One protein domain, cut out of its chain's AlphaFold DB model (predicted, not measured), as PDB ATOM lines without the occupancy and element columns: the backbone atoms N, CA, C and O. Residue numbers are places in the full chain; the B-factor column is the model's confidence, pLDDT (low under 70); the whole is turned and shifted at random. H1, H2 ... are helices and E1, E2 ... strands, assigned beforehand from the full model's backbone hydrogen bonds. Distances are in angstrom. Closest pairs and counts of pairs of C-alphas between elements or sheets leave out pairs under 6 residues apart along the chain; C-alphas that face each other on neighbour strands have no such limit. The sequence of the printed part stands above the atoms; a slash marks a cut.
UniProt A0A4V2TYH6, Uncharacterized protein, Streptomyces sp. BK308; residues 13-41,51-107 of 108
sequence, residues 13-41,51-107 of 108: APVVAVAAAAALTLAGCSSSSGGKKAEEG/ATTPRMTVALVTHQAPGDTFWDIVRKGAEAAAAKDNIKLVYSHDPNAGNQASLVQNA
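What this domain is: This is residues 13 to 41 and 51 to 107 of the 108 residues of an uncharacterized protein of Streptomyces sp. BK308 (UniProt A0A4V2TYH6). Two parallel strands, E1 and E2, lie side by side between two helices, H3 on one side of the pair and H4 on the other, in a thin slab. Away from this body an arm sticks out, residues 13 to 32 and 34 to 40, which takes in nearly the whole of H1 and H2 and makes the length. The printed part has 86 residues with four named helices and two named strands, which follow along the chain in the order H1, H2, E1, H3, E2, H4; the class is mixed, helices and strands. It is extended, with a radius of gyration of the C-alphas of 23.4 A and spans of 74 by 34 by 17 A.

Where its parts are: Find C-alpha 56 at (-34.522, 31.711, -52.727); from there E1 runs 19.4 A through residues 56 to 62. E2 is residues 87 to 93, 18.9 A long. Between them comes H3, residues 70 to 84, 22.0 A, and after E2 comes H4, residues 97 to 105, ending at C-alpha 105 at (-39.064, 40.611, -67.669). Go back to C-alpha 13 at (-5.847, 57.320, -4.964) for H1, residues 13 to 29, 24.6 A; H2 is residues 36 to 41.

How they stand to each other: E1 and E2 are parallel neighbours at 19 degrees; look for N 60 and O 90, 2.8 A apart, and N 88 and O 56, 2.8 A, within hydrogen-bond range. E1, H3 and E2 form a strand-helix-strand unit, two parallel neighbour strands with a helix between them in the chain, and its crossover is right-handed. The closest C-alphas of H3 and E2, those of Ala 82 and Leu 89, are 6.2 A apart. H3 and E1 are near each other, with 10 pairs of C-alphas within 10 A. The closest C-alphas of E1 and H4 are those of Val 61 and Val 104, 6.7 A. H3 and H4 are apart, as are H1 and H2. In H1, H2, H3 and H4 every O i to N i+4 pair is within hydrogen-bond range.

The domain as a whole: The C-alphas farthest apart, those of Ala 13 and Gly 98, are 74.4 A from each other. Residues 42 to 50 are not printed, and C-alphas 41 and 51 are 20.2 A apart across the cut. Of the links that are printed whole, none is long. Look for pLDDT under 70 at residues 13 to 14 and 26 to 41.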
ATOM      1  N   ALA A  13      -4.734  57.221  -4.023       61.38
ATOM      2  CA  ALA A  13      -5.847  57.320  -4.964       61.38
ATOM      3  C   ALA A  13      -5.512  58.051  -6.286       61.38
ATOM      4  O   ALA A  13      -5.828  57.497  -7.338       61.38
ATOM      5  N   PRO A  14      -4.843  59.228  -6.301       65.38
ATOM      6  CA  PRO A  14      -4.510  59.890  -7.564       65.38
ATOM      7  C   PRO A  14      -3.446  59.126  -8.365       65.38
ATOM      8  O   PRO A  14      -3.525  59.076  -9.586       65.38
ATOM      9  N   VAL A  15      -2.488  58.478  -7.695       73.81
ATOM     10  CA  VAL A  15      -1.431  57.689  -8.354       73.81
ATOM     11  C   VAL A  15      -2.020  56.444  -9.017       73.81
ATOM     12  O   VAL A  15      -1.701  56.146 -10.165       73.81
ATOM     13  N   VAL A  16      -2.934  55.754  -8.329       77.31
ATOM     14  CA  VAL A  16      -3.658  54.599  -8.876       77.31
ATOM     15  C   VAL A  16      -4.547  55.014 -10.049       77.31
ATOM     16  O   VAL A  16      -4.570  54.324 -11.064       77.31
ATOM     17  N   ALA A  17      -5.233  56.157  -9.955       74.56
ATOM     18  CA  ALA A  17      -6.070  56.666 -11.039       74.56
ATOM     19  C   ALA A  17      -5.253  57.010 -12.297       74.56
ATOM     20  O   ALA A  17      -5.655  56.656 -13.402       74.56
ATOM     21  N   VAL A  18      -4.084  57.642 -12.137       80.50
ATOM     22  CA  VAL A  18      -3.183  57.956 -13.258       80.50
ATOM     23  C   VAL A  18      -2.602  56.683 -13.875       80.50
ATOM     24  O   VAL A  18      -2.568  56.566 -15.096       80.50
ATOM     25  N   ALA A  19      -2.204  55.703 -13.061       80.19
ATOM     26  CA  ALA A  19      -1.713  54.418 -13.558       80.19
ATOM     27  C   ALA A  19      -2.799  53.640 -14.323       80.19
ATOM     28  O   ALA A  19      -2.525  53.087 -15.385       80.19
ATOM     29  N   ALA A  20      -4.040  53.643 -13.828       78.69
ATOM     30  CA  ALA A  20      -5.174  53.027 -14.512       78.69
ATOM     31  C   ALA A  20      -5.505  53.743 -15.831       78.69
ATOM     32  O   ALA A  20      -5.718  53.086 -16.847       78.69
ATOM     33  N   ALA A  21      -5.494  55.080 -15.842       78.94
ATOM     34  CA  ALA A  21      -5.708  55.868 -17.053       78.94
ATOM     35  C   ALA A  21      -4.612  55.616 -18.100       78.94
ATOM     36  O   ALA A  21      -4.925  55.425 -19.271       78.94
ATOM     37  N   ALA A  22      -3.344  55.543 -17.685       79.38
ATOM     38  CA  ALA A  22      -2.236  55.197 -18.571       79.38
ATOM     39  C   ALA A  22      -2.366  53.761 -19.113       79.38
ATOM     40  O   ALA A  22      -2.200  53.531 -20.304       79.38
ATOM     41  N   ALA A  23      -2.735  52.787 -18.279       75.00
ATOM     42  CA  ALA A  23      -2.970  51.420 -18.745       75.00
ATOM     43  C   ALA A  23      -4.114  51.342 -19.776       75.00
ATOM     44  O   ALA A  23      -3.993  50.635 -20.776       75.00
ATOM     45  N   LEU A  24      -5.195  52.107 -19.577       74.12
ATOM     46  CA  LEU A  24      -6.324  52.199 -20.510       74.12
ATOM     47  C   LEU A  24      -5.934  52.855 -21.845       74.12
ATOM     48  O   LEU A  24      -6.373  52.390 -22.896       74.12
ATOM     49  N   THR A  25      -5.090  53.893 -21.842       73.75
ATOM     50  CA  THR A  25      -4.626  54.529 -23.089       73.75
ATOM     51  C   THR A  25      -3.650  53.643 -23.863       73.75
ATOM     52  O   THR A  25      -3.763  53.549 -25.085       73.75
ATOM     53  N   LEU A  26      -2.748  52.922 -23.183       67.94
ATOM     54  CA  LEU A  26      -1.875  51.936 -23.834       67.94
ATOM     55  C   LEU A  26      -2.665  50.744 -24.403       67.94
ATOM     56  O   LEU A  26      -2.362  50.290 -25.508       67.94
ATOM     57  N   ALA A  27      -3.707  50.275 -23.706       63.97
ATOM     58  CA  ALA A  27      -4.619  49.253 -24.227       63.97
ATOM     59  C   ALA A  27      -5.433  49.747 -25.441       63.97
ATOM     60  O   ALA A  27      -5.736  48.959 -26.334       63.97
ATOM     61  N   GLY A  28      -5.735  51.048 -25.521       60.94
ATOM     62  CA  GLY A  28      -6.375  51.667 -26.686       60.94
ATOM     63  C   GLY A  28      -5.474  51.744 -27.925       60.94
ATOM     64  O   GLY A  28      -5.953  51.550 -29.041       60.94
ATOM     65  N   CYS A  29      -4.166  51.966 -27.752       65.12
ATOM     66  CA  CYS A  29      -3.205  51.989 -28.863       65.12
ATOM     67  C   CYS A  29      -2.752  50.592 -29.328       65.12
ATOM     68  O   CYS A  29      -2.286  50.460 -30.456       65.12
ATOM     69  N   SER A  30      -2.904  49.544 -28.509       52.97
ATOM     70  CA  SER A  30      -2.678  48.141 -28.906       52.97
ATOM     71  C   SER A  30      -3.990  47.406 -29.179       52.97
ATOM     72  O   SER A  30      -4.220  46.299 -28.698       52.97
ATOM     73  N   SER A  31      -4.864  47.997 -29.992       52.09
ATOM     74  CA  SER A  31      -5.934  47.217 -30.609       52.09
ATOM     75  C   SER A  31      -5.377  46.493 -31.835       52.09
ATOM     76  O   SER A  31      -5.268  47.056 -32.921       52.09
ATOM     77  N   SER A  32      -5.060  45.205 -31.680       56.94
ATOM     78  CA  SER A  32      -4.784  44.279 -32.796       56.94
ATOM     79  C   SER A  32      -5.983  44.117 -33.759       56.94
ATOM     80  O   SER A  32      -5.879  43.395 -34.754       56.94
ATOM     81  N   SER A  33      -7.123  44.745 -33.467       58.94
ATOM     82  CA  SER A  33      -8.390  44.586 -34.179       58.94
ATOM     83  C   SER A  33      -9.085  45.919 -34.492       58.94
ATOM     84  O   SER A  33     -10.288  45.923 -34.725       58.94
ATOM     85  N   GLY A  34      -8.366  47.046 -34.487       58.12
ATOM     86  CA  GLY A  34      -8.901  48.365 -34.851       58.12
ATOM     87  C   GLY A  34      -8.218  48.938 -36.096       58.12
ATOM     88  O   GLY A  34      -7.001  48.855 -36.228       58.12
ATOM     89  N   GLY A  35      -8.988  49.518 -37.021       62.81
ATOM     90  CA  GLY A  35      -8.497  49.997 -38.325       62.81
ATOM     91  C   GLY A  35      -8.570  48.925 -39.416       62.81
ATOM     92  O   GLY A  35      -9.253  47.926 -39.229       62.81
ATOM     93  N   LYS A  36      -7.863  49.114 -40.542       53.25
ATOM     94  CA  LYS A  36      -7.879  48.275 -41.770       53.25
ATOM     95  C   LYS A  36      -8.015  46.754 -41.568       53.25
ATOM     96  O   LYS A  36      -8.575  46.094 -42.428       53.25
ATOM     97  N   LYS A  37      -7.547  46.198 -40.442       54.94
ATOM     98  CA  LYS A  37      -7.681  44.780 -40.069       54.94
ATOM     99  C   LYS A  37      -9.093  44.356 -39.628       54.94
ATOM    100  O   LYS A  37      -9.476  43.217 -39.860       54.94
ATOM    101  N   ALA A  38      -9.883  45.252 -39.035       56.88
ATOM    102  CA  ALA A  38     -11.324  45.067 -38.832       56.88
ATOM    103  C   ALA A  38     -12.091  45.119 -40.161       56.88
ATOM    104  O   ALA A  38     -13.100  44.442 -40.315       56.88
ATOM    105  N   GLU A  39     -11.582  45.878 -41.132       56.56
ATOM    106  CA  GLU A  39     -12.125  45.969 -42.492       56.56
ATOM    107  C   GLU A  39     -11.731  44.745 -43.343       56.56
ATOM    108  O   GLU A  39     -12.570  44.171 -44.030       56.56
ATOM    109  N   GLU A  40     -10.499  44.241 -43.200       55.06
ATOM    110  CA  GLU A  40     -10.057  42.943 -43.739       55.06
ATOM    111  C   GLU A  40     -10.767  41.762 -43.056       55.06
ATOM    112  O   GLU A  40     -11.117  40.790 -43.722       55.06
ATOM    113  N   GLY A  41     -11.054  41.855 -41.753       47.84
ATOM    114  CA  GLY A  41     -11.877  40.888 -41.018       47.84
ATOM    115  C   GLY A  41     -13.359  40.945 -41.402       47.84
ATOM    116  O   GLY A  41     -14.016  39.911 -41.470       47.84
ATOM    117  N   ALA A  51     -28.537  32.280 -42.349       86.62
ATOM    118  CA  ALA A  51     -29.942  31.918 -42.333       86.62
ATOM    119  C   ALA A  51     -30.115  30.452 -42.762       86.62
ATOM    120  O   ALA A  51     -29.525  29.998 -43.743       86.62
ATOM    121  N   THR A  52     -30.950  29.711 -42.035       86.81
ATOM    122  CA  THR A  52     -31.356  28.330 -42.360       86.81
ATOM    123  C   THR A  52     -32.674  28.284 -43.140       86.81
ATOM    124  O   THR A  52     -33.354  27.261 -43.183       86.81
ATOM    125  N   THR A  53     -33.057  29.406 -43.747       85.38
ATOM    126  CA  THR A  53     -34.274  29.547 -44.544       85.38
ATOM    127  C   THR A  53     -34.202  28.713 -45.830       85.38
ATOM    128  O   THR A  53     -33.106  28.422 -46.331       85.38
ATOM    129  N   PRO A  54     -35.360  28.330 -46.408       93.06
ATOM    130  CA  PRO A  54     -35.408  27.781 -47.757       93.06
ATOM    131  C   PRO A  54     -34.685  28.697 -48.747       93.06
ATOM    132  O   PRO A  54     -34.829  29.919 -48.698       93.06
ATOM    133  N   ARG A  55     -33.903  28.101 -49.651       94.69
ATOM    134  CA  ARG A  55     -33.109  28.858 -50.619       94.69
ATOM    135  C   ARG A  55     -34.014  29.578 -51.609       94.69
ATOM    136  O   ARG A  55     -34.794  28.937 -52.309       94.69
ATOM    137  N   MET A  56     -33.843  30.890 -51.723       95.69
ATOM    138  CA  MET A  56     -34.522  31.711 -52.727       95.69
ATOM    139  C   MET A  56     -33.551  32.198 -53.804       95.69
ATOM    140  O   MET A  56     -32.335  32.228 -53.599       95.69
ATOM    141  N   THR A  57     -34.091  32.575 -54.961       97.19
ATOM    142  CA  THR A  57     -33.332  33.238 -56.029       97.19
ATOM    143  C   THR A  57     -33.739  34.703 -56.078       97.19
ATOM    144  O   THR A  57     -34.928  35.003 -56.057       97.19
ATOM    145  N   VAL A  58     -32.759  35.603 -56.130       97.62
ATOM    146  CA  VAL A  58     -32.970  37.051 -56.241       97.62
ATOM    147  C   VAL A  58     -32.197  37.558 -57.450       97.62
ATOM    148  O   VAL A  58     -30.992  37.321 -57.559       97.62
ATOM    149  N   ALA A  59     -32.884  38.261 -58.346       98.31
ATOM    150  CA  ALA A  59     -32.265  38.959 -59.462       98.31
ATOM    151  C   ALA A  59     -31.950  40.410 -59.069       98.31
ATOM    152  O   ALA A  59     -32.841  41.166 -58.686       98.31
ATOM    153  N   LEU A  60     -30.681  40.802 -59.167       98.12
ATOM    154  CA  LEU A  60     -30.223  42.181 -59.044       98.12
ATOM    155  C   LEU A  60     -29.984  42.733 -60.453       98.12
ATOM    156  O   LEU A  60     -28.979  42.415 -61.090       98.12
ATOM    157  N   VAL A  61     -30.932  43.541 -60.928       98.00
ATOM    158  CA  VAL A  61     -30.883  44.202 -62.239       98.00
ATOM    159  C   VAL A  61     -30.528  45.676 -62.045       98.00
ATOM    160  O   VAL A  61     -31.166  46.357 -61.243       98.00
ATOM    161  N   THR A  62     -29.507  46.177 -62.745       98.06
ATOM    162  CA  THR A  62     -29.005  47.554 -62.563       98.06
ATOM    163  C   THR A  62     -28.807  48.288 -63.890       98.06
ATOM    164  O   THR A  62     -28.763  47.676 -64.959       98.06
ATOM    165  N   HIS A  63     -28.652  49.617 -63.820       97.81
ATOM    166  CA  HIS A  63     -28.273  50.458 -64.963       97.81
ATOM    167  C   HIS A  63     -26.755  50.688 -65.056       97.81
ATOM    168  O   HIS A  63     -26.329  51.705 -65.598       97.81
ATOM    169  N   GLN A  64     -25.934  49.789 -64.496       97.94
ATOM    170  CA  GLN A  64     -24.478  49.947 -64.506       97.94
ATOM    171  C   GLN A  64     -23.970  50.175 -65.936       97.94
ATOM    172  O   GLN A  64     -24.159  49.333 -66.813       97.94
ATOM    173  N   ALA A  65     -23.281  51.295 -66.153       97.50
ATOM    174  CA  ALA A  65     -22.500  51.504 -67.363       97.50
ATOM    175  C   ALA A  65     -21.157  50.752 -67.258       97.50
ATOM    176  O   ALA A  65     -20.612  50.627 -66.155       97.50
ATOM    177  N   PRO A  66     -20.580  50.263 -68.372       95.56
ATOM    178  CA  PRO A  66     -19.269  49.620 -68.345       95.56
ATOM    179  C   PRO A  66     -18.201  50.518 -67.703       95.56
ATOM    180  O   PRO A  66     -18.017  51.662 -68.112       95.56
ATOM    181  N   GLY A  67     -17.495  49.993 -66.698       95.62
ATOM    182  CA  GLY A  67     -16.453  50.720 -65.964       95.62
ATOM    183  C   GLY A  67     -16.939  51.551 -64.771       95.62
ATOM    184  O   GLY A  67     -16.104  52.113 -64.064       95.62
ATOM    185  N   ASP A  68     -18.247  51.614 -64.500       97.00
ATOM    186  CA  ASP A  68     -18.774  52.262 -63.296       97.00
ATOM    187  C   ASP A  68     -18.548  51.383 -62.054       97.00
ATOM    188  O   ASP A  68     -19.222  50.366 -61.853       97.00
ATOM    189  N   THR A  69     -17.592  51.790 -61.217       97.50
ATOM    190  CA  THR A  69     -17.161  51.055 -60.021       97.50
ATOM    191  C   THR A  69     -18.087  51.236 -58.819       97.50
ATOM    192  O   THR A  69     -17.976  50.481 -57.850       97.50
ATOM    193  N   PHE A  70     -19.044  52.171 -58.860       97.94
ATOM    194  CA  PHE A  70     -20.072  52.287 -57.821       97.94
ATOM    195  C   PHE A  70     -20.852  50.973 -57.686       97.94
ATOM    196  O   PHE A  70     -21.039  50.441 -56.588       97.94
ATOM    197  N   TRP A  71     -21.234  50.394 -58.822       98.12
ATOM    198  CA  TRP A  71     -21.990  49.147 -58.867       98.12
ATOM    199  C   TRP A  71     -21.184  47.924 -58.438       98.12
ATOM    200  O   TRP A  71     -21.778  46.943 -57.993       98.12
ATOM    201  N   ASP A  72     -19.853  47.979 -58.478       96.50
ATOM    202  CA  ASP A  72     -19.016  46.911 -57.931       96.50
ATOM    203  C   ASP A  72     -19.141  46.849 -56.403       96.50
ATOM    204  O   ASP A  72     -19.169  45.765 -55.821       96.50
ATOM    205  N   ILE A  73     -19.268  48.004 -55.742       97.62
ATOM    206  CA  ILE A  73     -19.490  48.090 -54.292       97.62
ATOM    207  C   ILE A  73     -20.885  47.559 -53.945       97.62
ATOM    208  O   ILE A  73     -21.025  46.733 -53.041       97.62
ATOM    209  N   VAL A  74     -21.910  47.974 -54.697       98.06
ATOM    210  CA  VAL A  74     -23.287  47.484 -54.520       98.06
ATOM    211  C   VAL A  74     -23.351  45.966 -54.696       98.06
ATOM    212  O   VAL A  74     -23.923  45.268 -53.857       98.06
ATOM    213  N   ARG A  75     -22.714  45.436 -55.747       97.50
ATOM    214  CA  ARG A  75     -22.670  43.998 -56.031       97.50
ATOM    215  C   ARG A  75     -21.979  43.220 -54.917       97.50
ATOM    216  O   ARG A  75     -22.543  42.238 -54.447       97.50
ATOM    217  N   LYS A  76     -20.830  43.694 -54.427       97.56
ATOM    218  CA  LYS A  76     -20.132  43.087 -53.278       97.56
ATOM    219  C   LYS A  76     -21.022  43.016 -52.036       97.56
ATOM    220  O   LYS A  76     -21.057  41.991 -51.359       97.56
ATOM    221  N   GLY A  77     -21.774  44.079 -51.745       97.31
ATOM    222  CA  GLY A  77     -22.736  44.090 -50.641       97.31
ATOM    223  C   GLY A  77     -23.861  43.067 -50.828       97.31
ATOM    224  O   GLY A  77     -24.187  42.326 -49.897       97.31
ATOM    225  N   ALA A  78     -24.415  42.980 -52.040       97.94
ATOM    226  CA  ALA A  78     -25.460  42.019 -52.380       97.94
ATOM    227  C   ALA A  78     -24.970  40.563 -52.302       97.94
ATOM    228  O   ALA A  78     -25.676  39.706 -51.775       97.94
ATOM    229  N   GLU A  79     -23.753  40.274 -52.764       97.25
ATOM    230  CA  GLU A  79     -23.126  38.950 -52.664       97.25
ATOM    231  C   GLU A  79     -22.892  38.547 -51.203       97.25
ATOM    232  O   GLU A  79     -23.198  37.419 -50.809       97.25
ATOM    233  N   ALA A  80     -22.427  39.483 -50.369       96.38
ATOM    234  CA  ALA A  80     -22.262  39.255 -48.938       96.38
ATOM    235  C   ALA A  80     -23.604  38.978 -48.239       96.38
ATOM    236  O   ALA A  80     -23.682  38.097 -47.382       96.38
ATOM    237  N   ALA A  81     -24.670  39.700 -48.603       95.31
ATOM    238  CA  ALA A  81     -26.023  39.426 -48.118       95.31
ATOM    239  C   ALA A  81     -26.504  38.040 -48.564       95.31
ATOM    240  O   ALA A  81     -26.882  37.219 -47.730       95.31
ATOM    241  N   ALA A  82     -26.372  37.721 -49.850       96.06
ATOM    242  CA  ALA A  82     -26.801  36.441 -50.393       96.06
ATOM    243  C   ALA A  82     -26.095  35.241 -49.743       96.06
ATOM    244  O   ALA A  82     -26.725  34.215 -49.475       96.06
ATOM    245  N   ALA A  83     -24.805  35.378 -49.425       93.75
ATOM    246  CA  ALA A  83     -24.028  34.356 -48.728       93.75
ATOM    247  C   ALA A  83     -24.442  34.152 -47.259       93.75
ATOM    248  O   ALA A  83     -24.233  33.060 -46.712       93.75
ATOM    249  N   LYS A  84     -24.987  35.184 -46.603       93.25
ATOM    250  CA  LYS A  84     -25.551  35.087 -45.248       93.25
ATOM    251  C   LYS A  84     -26.955  34.493 -45.273       93.25
ATOM    252  O   LYS A  84     -27.250  33.634 -44.451       93.25
ATOM    253  N   ASP A  85     -27.767  34.870 -46.254       94.69
ATOM    254  CA  ASP A  85     -29.214  34.626 -46.236       94.69
ATOM    255  C   ASP A  85     -29.644  33.385 -47.042       94.69
ATOM    256  O   ASP A  85     -30.829  33.171 -47.285       94.69
ATOM    257  N   ASN A  86     -28.682  32.555 -47.469       95.19
ATOM    258  CA  ASN A  86     -28.908  31.373 -48.309       95.19
ATOM    259  C   ASN A  86     -29.630  31.711 -49.631       95.19
ATOM    260  O   ASN A  86     -30.565  31.029 -50.049       95.19
ATOM    261  N   ILE A  87     -29.190  32.772 -50.313       96.69
ATOM    262  CA  ILE A  87     -29.798  33.263 -51.558       96.69
ATOM    263  C   ILE A  87     -28.917  32.894 -52.759       96.69
ATOM    264  O   ILE A  87     -27.688  32.959 -52.714       96.69
ATOM    265  N   LYS A  88     -29.535  32.509 -53.880       97.06
ATOM    266  CA  LYS A  88     -28.894  32.535 -55.201       97.06
ATOM    267  C   LYS A  88     -29.075  33.933 -55.796       97.06
ATOM    268  O   LYS A  88     -30.171  34.274 -56.228       97.06
ATOM    269  N   LEU A  89     -28.007  34.723 -55.821       97.81
ATOM    270  CA  LEU A  89     -28.009  36.031 -56.472       97.81
ATOM    271  C   LEU A  89     -27.732  35.873 -57.973       97.81
ATOM    272  O   LEU A  89     -26.767  35.213 -58.357       97.81
ATOM    273  N   VAL A  90     -28.563  36.483 -58.815       98.12
ATOM    274  CA  VAL A  90     -28.345  36.608 -60.262       98.12
ATOM    275  C   VAL A  90     -28.152  38.085 -60.569       98.12
ATOM    276  O   VAL A  90     -29.069  38.871 -60.370       98.12
ATOM    277  N   TYR A  91     -26.963  38.472 -61.021       97.75
ATOM    278  CA  TYR A  91     -26.672  39.859 -61.375       97.75
ATOM    279  C   TYR A  91     -26.706  40.061 -62.889       97.75
ATOM    280  O   TYR A  91     -26.038  39.335 -63.625       97.75
ATOM    281  N   SER A  92     -27.421  41.086 -63.344       97.88
ATOM    282  CA  SER A  92     -27.444  41.528 -64.742       97.88
ATOM    283  C   SER A  92     -27.509  43.051 -64.808       97.88
ATOM    284  O   SER A  92     -28.054  43.686 -63.909       97.88
ATOM    285  N   HIS A  93     -26.964  43.649 -65.860       97.81
ATOM    286  CA  HIS A  93     -26.934  45.101 -65.999       97.81
ATOM    287  C   HIS A  93     -26.973  45.513 -67.464       97.81
ATOM    288  O   HIS A  93     -26.401  44.830 -68.312       97.81
ATOM    289  N   ASP A  94     -27.637  46.631 -67.733       97.94
ATOM    290  CA  ASP A  94     -27.588  47.321 -69.019       97.94
ATOM    291  C   ASP A  94     -27.880  48.817 -68.782       97.94
ATOM    292  O   ASP A  94     -28.872  49.136 -68.113       97.94
ATOM    293  N   PRO A  95     -27.036  49.746 -69.272       97.50
ATOM    294  CA  PRO A  95     -27.274  51.182 -69.121       97.50
ATOM    295  C   PRO A  95     -28.454  51.689 -69.966       97.50
ATOM    296  O   PRO A  95     -28.973  52.776 -69.711       97.50
ATOM    297  N   ASN A  96     -28.898  50.931 -70.974       98.25
ATOM    298  CA  ASN A  96     -30.081  51.239 -71.759       98.25
ATOM    299  C   ASN A  96     -31.353  50.770 -71.035       98.25
ATOM    300  O   ASN A  96     -31.544  49.583 -70.769       98.25
ATOM    301  N   ALA A  97     -32.274  51.703 -70.786       96.94
ATOM    302  CA  ALA A  97     -33.515  51.423 -70.064       96.94
ATOM    303  C   ALA A  97     -34.420  50.378 -70.751       96.94
ATOM    304  O   ALA A  97     -35.072  49.590 -70.068       96.94
ATOM    305  N   GLY A  98     -34.454  50.335 -72.089       97.81
ATOM    306  CA  GLY A  98     -35.255  49.358 -72.838       97.81
ATOM    307  C   GLY A  98     -34.715  47.934 -72.703       97.81
ATOM    308  O   GLY A  98     -35.468  46.992 -72.441       97.81
ATOM    309  N   ASN A  99     -33.395  47.774 -72.794       98.00
ATOM    310  CA  ASN A  99     -32.748  46.487 -72.544       98.00
ATOM    311  C   ASN A  99     -32.894  46.068 -71.077       98.00
ATOM    312  O   ASN A  99     -33.190  44.909 -70.794       98.00
ATOM    313  N   GLN A 100     -32.770  47.011 -70.140       97.62
ATOM    314  CA  GLN A 100     -32.989  46.747 -68.720       97.62
ATOM    315  C   GLN A 100     -34.407  46.244 -68.433       97.62
ATOM    316  O   GLN A 100     -34.569  45.300 -67.665       97.62
ATOM    317  N   ALA A 101     -35.429  46.815 -69.078       97.88
ATOM    318  CA  ALA A 101     -36.792  46.307 -68.963       97.88
ATOM    319  C   ALA A 101     -36.870  44.838 -69.403       97.88
ATOM    320  O   ALA A 101     -37.475  44.023 -68.714       97.88
ATOM    321  N   SER A 102     -36.180  44.467 -70.484       98.06
ATOM    322  CA  SER A 102     -36.103  43.069 -70.929       98.06
ATOM    323  C   SER A 102     -35.407  42.165 -69.902       98.06
ATOM    324  O   SER A 102     -35.862  41.050 -69.665       98.06
ATOM    325  N   LEU A 103     -34.345  42.643 -69.238       98.00
ATOM    326  CA  LEU A 103     -33.684  41.912 -68.146       98.00
ATOM    327  C   LEU A 103     -34.629  41.659 -66.964       98.00
ATOM    328  O   LEU A 103     -34.620  40.561 -66.416       98.00
ATOM    329  N   VAL A 104     -35.453  42.645 -66.595       97.44
ATOM    330  CA  VAL A 104     -36.470  42.488 -65.542       97.44
ATOM    331  C   VAL A 104     -37.520  41.459 -65.955       97.44
ATOM    332  O   VAL A 104     -37.810  40.555 -65.178       97.44
ATOM    333  N   GLN A 105     -38.043  41.545 -67.180       97.50
ATOM    334  CA  GLN A 105     -39.064  40.611 -67.669       97.50
ATOM    335  C   GLN A 105     -38.558  39.165 -67.729       97.50
ATOM    336  O   GLN A 105     -39.313  38.248 -67.440       97.50
ATOM    337  N   ASN A 106     -37.282  38.956 -68.058       96.38
ATOM    338  CA  ASN A 106     -36.673  37.624 -68.086       96.38
ATOM    339  C   ASN A 106     -36.388  37.046 -66.687       96.38
ATOM    340  O   ASN A 106     -36.025  35.874 -66.575       96.38
ATOM    341  N   ALA A 107     -36.470  37.866 -65.636       95.25
ATOM    342  CA  ALA A 107     -36.167  37.472 -64.265       95.25
ATOM    343  C   ALA A 107     -37.403  37.043 -63.451       95.25
ATOM    344  O   ALA A 107     -37.229  36.571 -62.324       95.25
TER     345      ALA A 107